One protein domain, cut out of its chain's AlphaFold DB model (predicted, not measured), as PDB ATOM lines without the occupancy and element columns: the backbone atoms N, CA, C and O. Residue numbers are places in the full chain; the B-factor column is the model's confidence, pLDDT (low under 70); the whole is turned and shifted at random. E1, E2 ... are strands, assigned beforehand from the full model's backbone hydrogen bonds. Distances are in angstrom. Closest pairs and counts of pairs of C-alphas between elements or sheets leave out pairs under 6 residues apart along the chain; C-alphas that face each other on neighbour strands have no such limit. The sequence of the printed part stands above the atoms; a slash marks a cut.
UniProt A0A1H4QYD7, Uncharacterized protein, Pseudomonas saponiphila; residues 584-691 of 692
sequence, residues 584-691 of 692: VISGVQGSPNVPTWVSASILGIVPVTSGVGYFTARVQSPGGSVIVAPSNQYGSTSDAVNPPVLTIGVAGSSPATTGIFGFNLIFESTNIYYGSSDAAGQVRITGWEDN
ATOM      1  N   VAL A 584     -12.573 -42.491 -52.445       95.56
ATOM      2  CA  VAL A 584     -13.426 -41.603 -51.645       95.56
ATOM      3  C   VAL A 584     -12.838 -40.196 -51.622       95.56
ATOM      4  O   VAL A 584     -13.520 -39.229 -51.935       95.56
ATOM      5  N   ILE A 585     -11.551 -40.093 -51.282       96.06
ATOM      6  CA  ILE A 585     -10.799 -38.836 -51.195       96.06
ATOM      7  C   ILE A 585      -9.291 -39.121 -51.258       96.06
ATOM      8  O   ILE A 585      -8.856 -40.231 -50.930       96.06
ATOM      9  N   SER A 586      -8.491 -38.149 -51.707       95.38
ATOM     10  CA  SER A 586      -7.032 -38.267 -51.814       95.38
ATOM     11  C   SER A 586      -6.299 -36.924 -51.734       95.38
ATOM     12  O   SER A 586      -6.907 -35.856 -51.816       95.38
ATOM     13  N   GLY A 587      -4.974 -37.003 -51.602       95.19
ATOM     14  CA  GLY A 587      -4.052 -35.877 -51.543       95.19
ATOM     15  C   GLY A 587      -3.912 -35.263 -50.151       95.19
ATOM     16  O   GLY A 587      -4.445 -35.763 -49.161       95.19
ATOM     17  N   VAL A 588      -3.192 -34.142 -50.093       94.44
ATOM     18  CA  VAL A 588      -3.124 -33.295 -48.896       94.44
ATOM     19  C   VAL A 588      -4.450 -32.547 -48.772       94.44
ATOM     20  O   VAL A 588      -4.780 -31.719 -49.619       94.44
ATOM     21  N   GLN A 589      -5.227 -32.870 -47.744       93.31
ATOM     22  CA  GLN A 589      -6.554 -32.312 -47.475       93.31
ATOM     23  C   GLN A 589      -6.705 -32.181 -45.963       93.31
ATOM     24  O   GLN A 589      -6.411 -33.133 -45.241       93.31
ATOM     25  N   GLY A 590      -7.156 -31.027 -45.473       93.31
ATOM     26  CA  GLY A 590      -7.205 -30.782 -44.032       93.31
ATOM     27  C   GLY A 590      -5.820 -30.874 -43.376       93.31
ATOM     28  O   GLY A 590      -4.800 -30.603 -44.010       93.31
ATOM     29  N   SER A 591      -5.772 -31.264 -42.103       91.88
ATOM     30  CA  SER A 591      -4.519 -31.443 -41.358       91.88
ATOM     31  C   SER A 591      -4.696 -32.489 -40.258       91.88
ATOM     32  O   SER A 591      -5.596 -32.330 -39.438       91.88
ATOM     33  N   PRO A 592      -3.851 -33.536 -40.202       91.19
ATOM     34  CA  PRO A 592      -3.919 -34.556 -39.152       91.19
ATOM     35  C   PRO A 592      -3.414 -34.112 -37.770       91.19
ATOM     36  O   PRO A 592      -3.861 -34.630 -36.748       91.19
ATOM     37  N   ASN A 593      -2.464 -33.171 -37.733       86.81
ATOM     38  CA  ASN A 593      -1.753 -32.779 -36.505       86.81
ATOM     39  C   ASN A 593      -2.419 -31.596 -35.784       86.81
ATOM     40  O   ASN A 593      -2.372 -31.508 -34.563       86.81
ATOM     41  N   VAL A 594      -3.061 -30.702 -36.542       84.94
ATOM     42  CA  VAL A 594      -3.985 -29.676 -36.032       84.94
ATOM     43  C   VAL A 594      -5.317 -29.967 -36.719       84.94
ATOM     44  O   VAL A 594      -5.481 -29.547 -37.867       84.94
ATOM     45  N   PRO A 595      -6.198 -30.774 -36.100       78.88
ATOM     46  CA  PRO A 595      -7.256 -31.487 -36.797       78.88
ATOM     47  C   PRO A 595      -8.191 -30.504 -37.491       78.88
ATOM     48  O   PRO A 595      -8.998 -29.818 -36.870       78.88
ATOM     49  N   THR A 596      -8.056 -30.441 -38.810       92.12
ATOM     50  CA  THR A 596      -9.011 -29.786 -39.703       92.12
ATOM     51  C   THR A 596      -9.508 -30.861 -40.648       92.12
ATOM     52  O   THR A 596      -8.729 -31.470 -41.381       92.12
ATOM     53  N   TRP A 597     -10.800 -31.151 -40.565       94.69
ATOM     54  CA  TRP A 597     -11.422 -32.270 -41.255       94.69
ATOM     55  C   TRP A 597     -12.051 -31.825 -42.571       94.69
ATOM     56  O   TRP A 597     -12.831 -30.873 -42.595       94.69
ATOM     57  N   VAL A 598     -11.776 -32.556 -43.650       96.81
ATOM     58  CA  VAL A 598     -12.477 -32.399 -44.929       96.81
ATOM     59  C   VAL A 598     -13.520 -33.503 -45.057       96.81
ATOM     60  O   VAL A 598     -13.201 -34.687 -44.942       96.81
ATOM     61  N   SER A 599     -14.775 -33.121 -45.285       95.69
ATOM     62  CA  SER A 599     -15.866 -34.066 -45.532       95.69
ATOM     63  C   SER A 599     -15.781 -34.649 -46.942       95.69
ATOM     64  O   SER A 599     -15.666 -33.901 -47.915       95.69
ATOM     65  N   ALA A 600     -15.927 -35.963 -47.063       95.19
ATOM     66  CA  ALA A 600     -15.997 -36.690 -48.323       95.19
ATOM     67  C   ALA A 600     -17.299 -37.498 -48.401       95.19
ATOM     68  O   ALA A 600     -17.585 -38.316 -47.526       95.19
ATOM     69  N   SER A 601     -18.081 -37.280 -49.460       93.88
ATOM     70  CA  SER A 601     -19.370 -37.952 -49.650       93.88
ATOM     71  C   SER A 601     -19.206 -39.414 -50.050       93.88
ATOM     72  O   SER A 601     -18.372 -39.752 -50.890       93.88
ATOM     73  N   ILE A 602     -20.063 -40.274 -49.495       92.56
ATOM     74  CA  ILE A 602     -20.097 -41.710 -49.808       92.56
ATOM     75  C   ILE A 602     -21.291 -42.119 -50.695       92.56
ATOM     76  O   ILE A 602     -21.350 -43.257 -51.152       92.56
ATOM     77  N   LEU A 603     -22.217 -41.204 -51.018       87.00
ATOM     78  CA  LEU A 603     -23.464 -41.502 -51.758       87.00
ATOM     79  C   LEU A 603     -23.245 -42.062 -53.174       87.00
ATOM     80  O   LEU A 603     -24.096 -42.757 -53.726       87.00
ATOM     81  N   GLY A 604     -22.090 -41.773 -53.772       87.06
ATOM     82  CA  GLY A 604     -21.705 -42.300 -55.079       87.06
ATOM     83  C   GLY A 604     -21.001 -43.655 -55.025       87.06
ATOM     84  O   GLY A 604     -20.671 -44.189 -56.072       87.06
ATOM     85  N   ILE A 605     -20.714 -44.209 -53.849       90.62
ATOM     86  CA  ILE A 605     -19.835 -45.383 -53.708       90.62
ATOM     87  C   ILE A 605     -20.377 -46.450 -52.754       90.62
ATOM     88  O   ILE A 605     -19.877 -47.569 -52.765       90.62
ATOM     89  N   VAL A 606     -21.426 -46.146 -51.994       94.06
ATOM     90  CA  VAL A 606     -22.275 -47.120 -51.292       94.06
ATOM     91  C   VAL A 606     -23.746 -46.763 -51.498       94.06
ATOM     92  O   VAL A 606     -24.045 -45.596 -51.777       94.06
ATOM     93  N   PRO A 607     -24.677 -47.722 -51.381       94.31
ATOM     94  CA  PRO A 607     -26.101 -47.420 -51.392       94.31
ATOM     95  C   PRO A 607     -26.540 -46.689 -50.113       94.31
ATOM     96  O   PRO A 607     -25.916 -46.778 -49.059       94.31
ATOM     97  N   VAL A 608     -27.671 -45.986 -50.197       90.31
ATOM     98  CA  VAL A 608     -28.206 -45.141 -49.109       90.31
ATOM     99  C   VAL A 608     -28.635 -45.909 -47.855       90.31
ATOM    100  O   VAL A 608     -28.799 -45.310 -46.800       90.31
ATOM    101  N   THR A 609     -28.836 -47.222 -47.960       92.81
ATOM    102  CA  THR A 609     -29.219 -48.096 -46.841       92.81
ATOM    103  C   THR A 609     -28.019 -48.756 -46.166       92.81
ATOM    104  O   THR A 609     -28.198 -49.565 -45.258       92.81
ATOM    105  N   SER A 610     -26.789 -48.450 -46.589       93.69
ATOM    106  CA  SER A 610     -25.599 -48.991 -45.939       93.69
ATOM    107  C   SER A 610     -25.440 -48.459 -44.519       93.69
ATOM    108  O   SER A 610     -25.492 -47.254 -44.297       93.69
ATOM    109  N   GLY A 611     -25.193 -49.363 -43.572       91.31
ATOM    110  CA  GLY A 611     -24.865 -49.002 -42.187       91.31
ATOM    111  C   GLY A 611     -23.361 -48.980 -41.911       91.31
ATOM    112  O   GLY A 611     -22.904 -48.261 -41.027       91.31
ATOM    113  N   VAL A 612     -22.584 -49.752 -42.678       95.00
ATOM    114  CA  VAL A 612     -21.139 -49.924 -42.485       95.00
ATOM    115  C   VAL A 612     -20.426 -49.848 -43.826       95.00
ATOM    116  O   VAL A 612     -20.870 -50.447 -44.806       95.00
ATOM    117  N   GLY A 613     -19.293 -49.156 -43.863       95.06
ATOM    118  CA  GLY A 613     -18.356 -49.179 -44.979       95.06
ATOM    119  C   GLY A 613     -17.056 -49.875 -44.608       95.06
ATOM    120  O   GLY A 613     -16.550 -49.728 -43.496       95.06
ATOM    121  N   TYR A 614     -16.494 -50.598 -45.569       95.94
ATOM    122  CA  TYR A 614     -15.169 -51.197 -45.488       95.94
ATOM    123  C   TYR A 614     -14.221 -50.419 -46.385       95.94
ATOM    124  O   TYR A 614     -14.489 -50.238 -47.570       95.94
ATOM    125  N   PHE A 615     -13.098 -49.975 -45.839       96.31
ATOM    126  CA  PHE A 615     -12.191 -49.043 -46.493       96.31
ATOM    127  C   PHE A 615     -10.749 -49.526 -46.431       96.31
ATOM    128  O   PHE A 615     -10.378 -50.368 -45.613       96.31
ATOM    129  N   THR A 616      -9.921 -48.957 -47.298       95.62
ATOM    130  CA  THR A 616      -8.469 -48.950 -47.164       95.62
ATOM    131  C   THR A 616      -7.973 -47.516 -47.206       95.62
ATOM    132  O   THR A 616      -8.426 -46.719 -48.028       95.62
ATOM    133  N   ALA A 617      -7.034 -47.181 -46.332       95.00
ATOM    134  CA  ALA A 617      -6.315 -45.919 -46.402       95.00
ATOM    135  C   ALA A 617      -4.839 -46.171 -46.676       95.00
ATOM    136  O   ALA A 617      -4.282 -47.198 -46.277       95.00
ATOM    137  N   ARG A 618      -4.218 -45.227 -47.376       93.12
ATOM    138  CA  ARG A 618      -2.820 -45.291 -47.793       93.12
ATOM    139  C   ARG A 618      -2.067 -44.048 -47.356       93.12
ATOM    140  O   ARG A 618      -2.597 -42.950 -47.482       93.12
ATOM    141  N   VAL A 619      -0.814 -44.251 -46.965       90.81
ATOM    142  CA  VAL A 619       0.235 -43.238 -46.797       90.81
ATOM    143  C   VAL A 619       1.529 -43.773 -47.436       90.81
ATOM    144  O   VAL A 619       1.733 -44.988 -47.484       90.81
ATOM    145  N   GLN A 620       2.383 -42.916 -47.984       88.62
ATOM    146  CA  GLN A 620       3.606 -43.300 -48.704       88.62
ATOM    147  C   GLN A 620       4.813 -42.395 -48.402       88.62
ATOM    148  O   GLN A 620       5.952 -42.839 -48.562       88.62
ATOM    149  N   SER A 621       4.597 -41.151 -47.973       86.38
ATOM    150  CA  SER A 621       5.686 -40.184 -47.778       86.38
ATOM    151  C   SER A 621       6.271 -40.235 -46.356       86.38
ATOM    152  O   SER A 621       5.500 -40.328 -45.398       86.38
ATOM    153  N   PRO A 622       7.605 -40.124 -46.170       85.25
ATOM    154  CA  PRO A 622       8.212 -39.971 -44.842       85.25
ATOM    155  C   PRO A 622       7.652 -38.742 -44.112       85.25
ATOM    156  O   PRO A 622       7.586 -37.657 -44.687       85.25
ATOM    157  N   GLY A 623       7.217 -38.904 -42.859       84.88
ATOM    158  CA  GLY A 623       6.543 -37.844 -42.094       84.88
ATOM    159  C   GLY A 623       5.092 -37.575 -42.522       84.88
ATOM    160  O   GLY A 623       4.424 -36.717 -41.942       84.88
ATOM    161  N   GLY A 624       4.588 -38.303 -43.522       89.62
ATOM    162  CA  GLY A 624       3.197 -38.266 -43.951       89.62
ATOM    163  C   GLY A 624       2.278 -38.932 -42.931       89.62
ATOM    164  O   GLY A 624       2.641 -39.920 -42.287       89.62
ATOM    165  N   SER A 625       1.069 -38.396 -42.797       91.50
ATOM    166  CA  SER A 625       0.035 -38.942 -41.921       91.50
ATOM    167  C   SER A 625      -1.345 -38.818 -42.551       91.50
ATOM    168  O   SER A 625      -1.600 -37.878 -43.304       91.50
ATOM    169  N   VAL A 626      -2.214 -39.778 -42.249       93.94
ATOM    170  CA  VAL A 626      -3.611 -39.843 -42.679       93.94
ATOM    171  C   VAL A 626      -4.476 -40.195 -41.477       93.94
ATOM    172  O   VAL A 626      -4.192 -41.166 -40.775       93.94
ATOM    173  N   ILE A 627      -5.547 -39.432 -41.277       94.88
ATOM    174  CA  ILE A 627      -6.588 -39.712 -40.290       94.88
ATOM    175  C   ILE A 627      -7.957 -39.809 -40.962       94.88
ATOM    176  O   ILE A 627      -8.242 -39.082 -41.918       94.88
ATOM    177  N   VAL A 628      -8.796 -40.722 -40.473       95.62
ATOM    178  CA  VAL A 628     -10.171 -40.916 -40.957       95.62
ATOM    179  C   VAL A 628     -11.123 -41.098 -39.780       95.62
ATOM    180  O   VAL A 628     -10.815 -41.823 -38.832       95.62
ATOM    181  N   ALA A 629     -12.290 -40.469 -39.867       95.12
ATOM    182  CA  ALA A 629     -13.342 -40.542 -38.863       95.12
ATOM    183  C   ALA A 629     -14.748 -40.502 -39.501       95.12
ATOM    184  O   ALA A 629     -14.901 -40.019 -40.627       95.12
ATOM    185  N   PRO A 630     -15.789 -41.004 -38.809       94.12
ATOM    186  CA  PRO A 630     -17.176 -40.932 -39.277       94.12
ATOM    187  C   PRO A 630     -17.800 -39.532 -39.112       94.12
ATOM    188  O   PRO A 630     -18.722 -39.193 -39.852       94.12
ATOM    189  N   SER A 631     -17.263 -38.695 -38.216       94.12
ATOM    190  CA  SER A 631     -17.651 -37.289 -38.020       94.12
ATOM    191  C   SER A 631     -16.444 -36.376 -37.774       94.12
ATOM    192  O   SER A 631     -15.323 -36.835 -37.554       94.12
ATOM    193  N   ASN A 632     -16.661 -35.058 -37.798       92.50
ATOM    194  CA  ASN A 632     -15.632 -34.050 -37.510       92.50
ATOM    195  C   ASN A 632     -15.387 -33.804 -36.006       92.50
ATOM    196  O   ASN A 632     -14.691 -32.851 -35.666       92.50
ATOM    197  N   GLN A 633     -15.970 -34.619 -35.119       93.12
ATOM    198  CA  GLN A 633     -15.826 -34.495 -33.660       93.12
ATOM    199  C   GLN A 633     -14.567 -35.192 -33.112       93.12
ATOM    200  O   GLN A 633     -14.250 -35.068 -31.931       93.12
ATOM    201  N   TYR A 634     -13.853 -35.930 -33.963       93.44
ATOM    202  CA  TYR A 634     -12.633 -36.648 -33.607       93.44
ATOM    203  C   TYR A 634     -11.413 -35.716 -33.587       93.44
ATOM    204  O   TYR A 634     -11.349 -34.729 -34.322       93.44
ATOM    205  N   GLY A 635     -10.441 -36.036 -32.737       92.56
ATOM    206  CA  GLY A 635      -9.243 -35.238 -32.493       92.56
ATOM    207  C   GLY A 635      -8.099 -35.469 -33.485       92.56
ATOM    208  O   GLY A 635      -8.272 -36.010 -34.573       92.56
ATOM    209  N   SER A 636      -6.903 -35.016 -33.106       91.69
ATOM    210  CA  SER A 636      -5.667 -35.152 -33.895       91.69
ATOM    211  C   SER A 636      -5.090 -36.576 -33.876       91.69
ATOM    212  O   SER A 636      -5.523 -37.428 -33.103       91.69
ATOM    213  N   THR A 637      -4.012 -36.799 -34.634       88.94
ATOM    214  CA  THR A 637      -3.161 -38.011 -34.581       88.94
ATOM    215  C   THR A 637      -2.634 -38.376 -33.185       88.94
ATOM    216  O   THR A 637      -2.206 -39.508 -32.976       88.94
ATOM    217  N   SER A 638      -2.642 -37.432 -32.239       87.50
ATOM    218  CA  SER A 638      -2.130 -37.593 -30.870       87.50
ATOM    219  C   SER A 638      -3.194 -37.397 -29.786       87.50
ATOM    220  O   SER A 638      -2.868 -37.368 -28.600       87.50
ATOM    221  N   ASP A 639      -4.464 -37.245 -30.172       89.44
ATOM    222  CA  ASP A 639      -5.554 -37.038 -29.221       89.44
ATOM    223  C   ASP A 639      -5.831 -38.320 -28.427       89.44
ATOM    224  O   ASP A 639      -6.179 -39.354 -28.992       89.44
ATOM    225  N   ALA A 640      -5.651 -38.259 -27.108       87.56
ATOM    226  CA  ALA A 640      -5.834 -39.403 -26.218       87.56
ATOM    227  C   ALA A 640      -7.282 -39.573 -25.724       87.56
ATOM    228  O   ALA A 640      -7.592 -40.596 -25.116       87.56
ATOM    229  N   VAL A 641      -8.151 -38.580 -25.944       90.62
ATOM    230  CA  VAL A 641      -9.545 -38.587 -25.477       90.62
ATOM    231  C   VAL A 641     -10.469 -39.066 -26.591       90.62
ATOM    232  O   VAL A 641     -11.267 -39.971 -26.370       90.62
ATOM    233  N   ASN A 642     -10.328 -38.501 -27.792       90.81
ATOM    234  CA  ASN A 642     -11.129 -38.842 -28.968       90.81
ATOM    235  C   ASN A 642     -10.227 -39.102 -30.192       90.81
ATOM    236  O   ASN A 642     -10.306 -38.357 -31.175       90.81
ATOM    237  N   PRO A 643      -9.349 -40.124 -30.170       91.19
ATOM    238  CA  PRO A 643      -8.488 -40.430 -31.311       91.19
ATOM    239  C   PRO A 643      -9.322 -40.778 -32.555       91.19
ATOM    240  O   PRO A 643     -10.329 -41.479 -32.422       91.19
ATOM    241  N   PRO A 644      -8.910 -40.362 -33.769       93.12
ATOM    242  CA  PRO A 644      -9.533 -40.797 -35.018       93.12
ATOM    243  C   PRO A 644      -9.683 -42.315 -35.104       93.12
ATOM    244  O   PRO A 644      -8.782 -43.049 -34.694       93.12
ATOM    245  N   VAL A 645     -10.773 -42.786 -35.721       91.88
ATOM    246  CA  VAL A 645     -11.014 -44.231 -35.906       91.88
ATOM    247  C   VAL A 645      -9.867 -44.903 -36.659       91.88
ATOM    248  O   VAL A 645      -9.503 -46.041 -36.368       91.88
ATOM    249  N   LEU A 646      -9.268 -44.185 -37.607       94.12
ATOM    250  CA  LEU A 646      -8.026 -44.587 -38.238       94.12
ATOM    251  C   LEU A 646      -6.999 -43.469 -38.119       94.12
ATOM    252  O   LEU A 646      -7.260 -42.346 -38.543       94.12
ATOM    253  N   THR A 647      -5.807 -43.820 -37.644       92.12
ATOM    254  CA  THR A 647      -4.605 -42.986 -37.713       92.12
ATOM    255  C   THR A 647      -3.471 -43.801 -38.317       92.12
ATOM    256  O   THR A 647      -3.143 -44.878 -37.823       92.12
ATOM    257  N   ILE A 648      -2.865 -43.293 -39.387       90.75
ATOM    258  CA  ILE A 648      -1.695 -43.899 -40.023       90.75
ATOM    259  C   ILE A 648      -0.629 -42.820 -40.162       90.75
ATOM    260  O   ILE A 648      -0.902 -41.756 -40.711       90.75
ATOM    261  N   GLY A 649       0.590 -43.092 -39.704       87.94
ATOM    262  CA  GLY A 649       1.735 -42.202 -39.877       87.94
ATOM    263  C   GLY A 649       2.975 -42.978 -40.299       87.94
ATOM    264  O   GLY A 649       3.156 -44.128 -39.901       87.94
ATOM    265  N   VAL A 650       3.835 -42.350 -41.098       85.56
ATOM    266  CA  VAL A 650       5.165 -42.877 -41.440       85.56
ATOM    267  C   VAL A 650       6.207 -42.039 -40.712       85.56
ATOM    268  O   VAL A 650       6.209 -40.814 -40.832       85.56
ATOM    269  N   ALA A 651       7.111 -42.678 -39.968       82.00
ATOM    270  CA  ALA A 651       8.186 -41.970 -39.277       82.00
ATOM    271  C   ALA A 651       9.025 -41.137 -40.267       82.00
ATOM    272  O   ALA A 651       9.371 -41.610 -41.350       82.00
ATOM    273  N   GLY A 652       9.377 -39.902 -39.889       74.50
ATOM    274  CA  GLY A 652      10.120 -38.968 -40.750       74.50
ATOM    275  C   GLY A 652      11.514 -39.448 -41.174       74.50
ATOM    276  O   GLY A 652      12.046 -38.969 -42.167       74.50
ATOM    277  N   SER A 653      12.089 -40.415 -40.454       74.31
ATOM    278  CA  SER A 653      13.386 -41.039 -40.742       74.31
ATOM    279  C   SER A 653      13.299 -42.323 -41.583       74.31
ATOM    280  O   SER A 653      14.329 -42.934 -41.860       74.31
ATOM    281  N   SER A 654      12.098 -42.757 -41.984       68.56
ATOM    282  CA  SER A 654      11.913 -43.992 -42.758       68.56
ATOM    283  C   SER A 654      12.188 -43.755 -44.252       68.56
ATOM    284  O   SER A 654      11.707 -42.754 -44.789       68.56
ATOM    285  N   PRO A 655      12.882 -44.658 -44.979       65.69
ATOM    286  CA  PRO A 655      12.859 -44.636 -46.447       65.69
ATOM    287  C   PRO A 655      11.405 -44.750 -46.919       65.69
ATOM    288  O   PRO A 655      10.617 -45.374 -46.217       65.69
ATOM    289  N   ALA A 656      11.025 -44.146 -48.054       63.47
ATOM    290  CA  ALA A 656       9.630 -44.045 -48.522       63.47
ATOM    291  C   ALA A 656       8.859 -45.378 -48.399       63.47
ATOM    292  O   ALA A 656       8.920 -46.244 -49.272       63.47
ATOM    293  N   THR A 657       8.161 -45.557 -47.276       70.75
ATOM    294  CA  THR A 657       7.508 -46.810 -46.895       70.75
ATOM    295  C   THR A 657       6.023 -46.619 -47.139       70.75
ATOM    296  O   THR A 657       5.421 -45.682 -46.622       70.75
ATOM    297  N   THR A 658       5.422 -47.493 -47.947       81.12
ATOM    298  CA  THR A 658       3.976 -47.449 -48.190       81.12
ATOM    299  C   THR A 658       3.250 -48.212 -47.087       81.12
ATOM    300  O   THR A 658       3.424 -49.422 -46.965       81.12
ATOM    301  N   GLY A 659       2.413 -47.519 -46.318       85.06
ATOM    302  CA  GLY A 659       1.462 -48.128 -45.390       85.06
ATOM    303  C   GLY A 659       0.076 -48.193 -46.026       85.06
ATOM    304  O   GLY A 659      -0.435 -47.168 -46.476       85.06
ATOM    305  N   ILE A 660      -0.533 -49.380 -46.073       89.06
ATOM    306  CA  ILE A 660      -1.934 -49.565 -46.474       89.06
ATOM    307  C   ILE A 660      -2.634 -50.341 -45.369       89.06
ATOM    308  O   ILE A 660      -2.236 -51.460 -45.058       89.06
ATOM    309  N   PHE A 661      -3.689 -49.758 -44.808       92.50
ATOM    310  CA  PHE A 661      -4.445 -50.365 -43.717       92.50
ATOM    311  C   PHE A 661      -5.919 -50.450 -44.086       92.50
ATOM    312  O   PHE A 661      -6.499 -49.493 -44.602       92.50
ATOM    313  N   GLY A 662      -6.507 -51.619 -43.839       93.19
ATOM    314  CA  GLY A 662      -7.945 -51.829 -43.932       93.19
ATOM    315  C   GLY A 662      -8.625 -51.438 -42.627       93.19
ATOM    316  O   GLY A 662      -8.101 -51.723 -41.553       93.19
ATOM    317  N   PHE A 663      -9.785 -50.803 -42.719       94.75
ATOM    318  CA  PHE A 663     -10.605 -50.437 -41.569       94.75
ATOM    319  C   PHE A 663     -12.079 -50.443 -41.963       94.75
ATOM    320  O   PHE A 663     -12.424 -50.435 -43.147       94.75
ATOM    321  N   ASN A 664     -12.959 -50.474 -40.975       94.44
ATOM    322  CA  ASN A 664     -14.392 -50.344 -41.169       94.44
ATOM    323  C   ASN A 664     -14.922 -49.166 -40.359       94.44
ATOM    324  O   ASN A 664     -14.397 -48.835 -39.299       94.44
ATOM    325  N   LEU A 665     -15.969 -48.544 -40.880       93.06
ATOM    326  CA  LEU A 665     -16.669 -47.445 -40.233       93.06
ATOM    327  C   LEU A 665     -18.157 -47.739 -40.252       93.06
ATOM    328  O   LEU A 665     -18.707 -48.021 -41.316       93.06
ATOM    329  N   ILE A 666     -18.802 -47.628 -39.094       93.56
ATOM    330  CA  ILE A 666     -20.249 -47.428 -39.047       93.56
ATOM    331  C   ILE A 666     -20.502 -45.989 -39.499       93.56
ATOM    332  O   ILE A 666     -19.810 -45.067 -39.062       93.56
ATOM    333  N   PHE A 667     -21.446 -45.797 -40.411       91.94
ATOM    334  CA  PHE A 667     -21.750 -44.474 -40.933       91.94
ATOM    335  C   PHE A 667     -22.612 -43.681 -39.949       91.94
ATOM    336  O   PHE A 667     -23.709 -44.100 -39.598       91.94
ATOM    337  N   GLU A 668     -22.129 -42.505 -39.540       92.88
ATOM    338  CA  GLU A 668     -22.915 -41.521 -38.776       92.88
ATOM    339  C   GLU A 668     -23.689 -40.565 -39.699       92.88
ATOM    340  O   GLU A 668     -24.669 -39.941 -39.298       92.88
ATOM    341  N   SER A 669     -23.253 -40.438 -40.956       92.06
ATOM    342  CA  SER A 669     -23.873 -39.597 -41.978       92.06
ATOM    343  C   SER A 669     -23.543 -40.114 -43.383       92.06
ATOM    344  O   SER A 669     -22.861 -41.122 -43.554       92.06
ATOM    345  N   THR A 670     -23.966 -39.387 -44.416       91.19
ATOM    346  CA  THR A 670     -23.609 -39.665 -45.816       91.19
ATOM    347  C   THR A 670     -22.204 -39.182 -46.203       91.19
ATOM    348  O   THR A 670     -21.899 -39.065 -47.395       91.19
ATOM    349  N   ASN A 671     -21.359 -38.853 -45.224       93.94
ATOM    350  CA  ASN A 671     -19.976 -38.438 -45.417       93.94
ATOM    351  C   ASN A 671     -19.054 -39.151 -44.423       93.94
ATOM    352  O   ASN A 671     -19.461 -39.473 -43.309       93.94
ATOM    353  N   ILE A 672     -17.797 -39.325 -44.823       95.38
ATOM    354  CA  ILE A 672     -16.678 -39.588 -43.914       95.38
ATOM    355  C   ILE A 672     -15.779 -38.354 -43.859       95.38
ATOM    356  O   ILE A 672     -15.818 -37.511 -44.757       95.38
ATOM    357  N   TYR A 673     -14.954 -38.246 -42.828       95.94
ATOM    358  CA  TYR A 673     -14.072 -37.107 -42.618       95.94
ATOM    359  C   TYR A 673     -12.620 -37.553 -42.718       95.94
ATOM    360  O   TYR A 673     -12.229 -38.578 -42.159       95.94
ATOM    361  N   TYR A 674     -11.834 -36.789 -43.471       96.00
ATOM    362  CA  TYR A 674     -10.460 -37.106 -43.834       96.00
ATOM    363  C   TYR A 674      -9.528 -35.938 -43.521       96.00
ATOM    364  O   TYR A 674      -9.866 -34.778 -43.766       96.00
ATOM    365  N   GLY A 675      -8.346 -36.264 -43.009       95.75
ATOM    366  CA  GLY A 675      -7.220 -35.347 -42.881       95.75
ATOM    367  C   GLY A 675      -5.947 -36.034 -43.362       95.75
ATOM    368  O   GLY A 675      -5.710 -37.194 -43.025       95.75
ATOM    369  N   SER A 676      -5.108 -35.343 -44.133       95.00
ATOM    370  CA  SER A 676      -3.842 -35.886 -44.627       95.00
ATOM    371  C   SER A 676      -2.781 -34.822 -44.839       95.00
ATOM    372  O   SER A 676      -3.050 -33.787 -45.444       95.00
ATOM    373  N   SER A 677      -1.558 -35.120 -44.392       93.25
ATOM    374  CA  SER A 677      -0.346 -34.354 -44.708       93.25
ATOM    375  C   SER A 677       0.456 -34.948 -45.875       93.25
ATOM    376  O   SER A 677       1.517 -34.429 -46.213       93.25
ATOM    377  N   ASP A 678      -0.023 -36.033 -46.492       91.81
ATOM    378  CA  ASP A 678       0.668 -36.754 -47.562       91.81
ATOM    379  C   ASP A 678      -0.016 -36.554 -48.925       91.81
ATOM    380  O   ASP A 678      -1.204 -36.839 -49.088       91.81
ATOM    381  N   ALA A 679       0.748 -36.129 -49.936       90.50
ATOM    382  CA  ALA A 679       0.270 -35.986 -51.312       90.50
ATOM    383  C   ALA A 679      -0.170 -37.320 -51.943       90.50
ATOM    384  O   ALA A 679      -1.036 -37.329 -52.816       90.50
ATOM    385  N   ALA A 680       0.388 -38.445 -51.488       90.44
ATOM    386  CA  ALA A 680      -0.023 -39.791 -51.886       90.44
ATOM    387  C   ALA A 680      -1.094 -40.399 -50.957       90.44
ATOM    388  O   ALA A 680      -1.497 -41.555 -51.153       90.44
ATOM    389  N   GLY A 681      -1.548 -39.633 -49.957       92.50
ATOM    390  CA  GLY A 681      -2.621 -40.011 -49.053       92.50
ATOM    391  C   GLY A 681      -3.909 -40.291 -49.821       92.50
ATOM    392  O   GLY A 681      -4.279 -39.541 -50.719       92.50
ATOM    393  N   GLN A 682      -4.602 -41.382 -49.504       94.50
ATOM    394  CA  GLN A 682      -5.915 -41.662 -50.097       94.50
ATOM    395  C   GLN A 682      -6.734 -42.611 -49.235       94.50
ATOM    396  O   GLN A 682      -6.172 -43.449 -48.530       94.50
ATOM    397  N   VAL A 683      -8.055 -42.520 -49.366       96.31
ATOM    398  CA  VAL A 683      -9.022 -43.489 -48.844       96.31
ATOM    399  C   VAL A 683      -9.806 -44.068 -50.012       96.31
ATOM    400  O   VAL A 683     -10.333 -43.341 -50.858       96.31
ATOM    401  N   ARG A 684      -9.889 -45.395 -50.064       95.75
ATOM    402  CA  ARG A 684     -10.687 -46.145 -51.035       95.75
ATOM    403  C   ARG A 684     -11.664 -47.040 -50.306       95.75
ATOM    404  O   ARG A 684     -11.385 -47.491 -49.200       95.75
ATOM    405  N   ILE A 685     -12.791 -47.321 -50.939       96.12
ATOM    406  CA  ILE A 685     -13.772 -48.252 -50.397       96.12
ATOM    407  C   ILE A 685     -13.566 -49.645 -50.991       96.12
ATOM    408  O   ILE A 685     -13.383 -49.802 -52.197       96.12
ATOM    409  N   THR A 686     -13.576 -50.663 -50.139       96.25
ATOM    410  CA  THR A 686     -13.524 -52.075 -50.533       96.25
ATOM    411  C   THR A 686     -14.910 -52.704 -50.577       96.25
ATOM    412  O   THR A 686     -15.123 -53.621 -51.365       96.25
ATOM    413  N   GLY A 687     -15.861 -52.211 -49.785       96.31
ATOM    414  CA  GLY A 687     -17.197 -52.786 -49.687       96.31
ATOM    415  C   GLY A 687     -18.099 -52.068 -48.688       96.31
ATOM    416  O   GLY A 687     -17.703 -51.069 -48.090       96.31
ATOM    417  N   TRP A 688     -19.298 -52.601 -48.486       96.69
ATOM    418  CA  TRP A 688     -20.290 -52.100 -47.536       96.69
ATOM    419  C   TRP A 688     -21.104 -53.241 -46.917       96.69
ATOM    420  O   TRP A 688     -21.105 -54.364 -47.421       96.69
ATOM    421  N   GLU A 689     -21.820 -52.951 -45.835       95.62
ATOM    422  CA  GLU A 689     -22.926 -53.787 -45.356       95.62
ATOM    423  C   GLU A 689     -24.248 -53.079 -45.593       95.62
ATOM    424  O   GLU A 689     -24.419 -51.923 -45.195       95.62
ATOM    425  N   ASP A 690     -25.178 -53.763 -46.257       91.00
ATOM    426  CA  ASP A 690     -26.539 -53.262 -46.433       91.00
ATOM    427  C   ASP A 690     -27.377 -53.529 -45.176       91.00
ATOM    428  O   ASP A 690     -27.397 -54.648 -44.656       91.00
ATOM    429  N   ASN A 691     -28.088 -52.508 -44.699       84.31
ATOM    430  CA  ASN A 691     -29.036 -52.649 -43.603       84.31
ATOM    431  C   ASN A 691     -30.379 -53.147 -44.171       84.31
ATOM    432  O   ASN A 691     -31.227 -52.349 -44.594       84.31
TER     433      ASN A 691
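Overview. This is residues 584 to 691 of the 692 residues of an uncharacterized protein of Pseudomonas saponiphila (UniProt A0A1H4QYD7). Two four-stranded antiparallel sheets lie face to face as a sandwich, E1 E8 E3 E6 on one side and E2 E7 E4 E5 on the other, with their strands running nearly along the same line, 11 degrees apart. The chain winds over both sheets as a jelly roll, one long hairpin folded into four nested antiparallel pairs: E1 with E8, E2 with E7, E3 with E6, E4 with E5. The printed part has 108 residues with no named helix and eight strands, E1 to E8 in chain order; the class is all strand, though under half of the residues, 49, are in named elements. It is compact, with a radius of gyration of the C-alphas of 13.2 A, and elongated in outline, spanning 44 by 26 by 19 A.

Arrangement. In the strongly twisted first sheet, E3, residues 610 to 619, is an inner strand. It is antiparallel to E6, residues 659 to 666, an edge strand, with N 615 and O 663 2.8 A apart, within hydrogen-bond range. It is also antiparallel to E8, residues 682 to 690, with N 616 and O 684 at 2.8 A. E8 bends by 52 degrees at residue 686. E1, residues 584 to 586, is the other edge strand, beside E8, with N 584 and O 683 at 2.9 A. In the second sheet, E7, residues 671 to 676, is the antiparallel neighbour of E2, residues 598 to 601, with N 600 and O 672 at 2.8 A. E7 also pairs with E4, residues 625 to 629, with N 627 and O 675 at 2.8 A. E4 and E5, residues 646 to 649, form a hairpin, with N 626 and O 648 at 2.8 A. Between the sheets, the closest C-alphas of E1 and E2 are those of Ile 585 and Ala 600, 6.3 A apart; those of E5 and E6 are Leu 646 and Phe 663, 7.2 A. E3 and E7 are apart.

Along the chain. E1 begins at C-alpha 584, (-13.426, -41.603, -51.645). E3, the longest strand by residues, measures 26.5 A from first to last C-alpha, E8 23.9 A, E6 22.6 A and E7 16.4 A. E8 ends at C-alpha 690, (-26.539, -53.262, -46.433).

Size, cuts and confidence. The two C-alphas farthest apart are those of Ser 653 and Asn 691, 44.1 A. The printed part has no cut. The links E1 to E2 and E4 to E5 are long; the latter is residues 630 to 645. The mean pLDDT of the printed part is 90.9, and residues 654 to 656 are under 70.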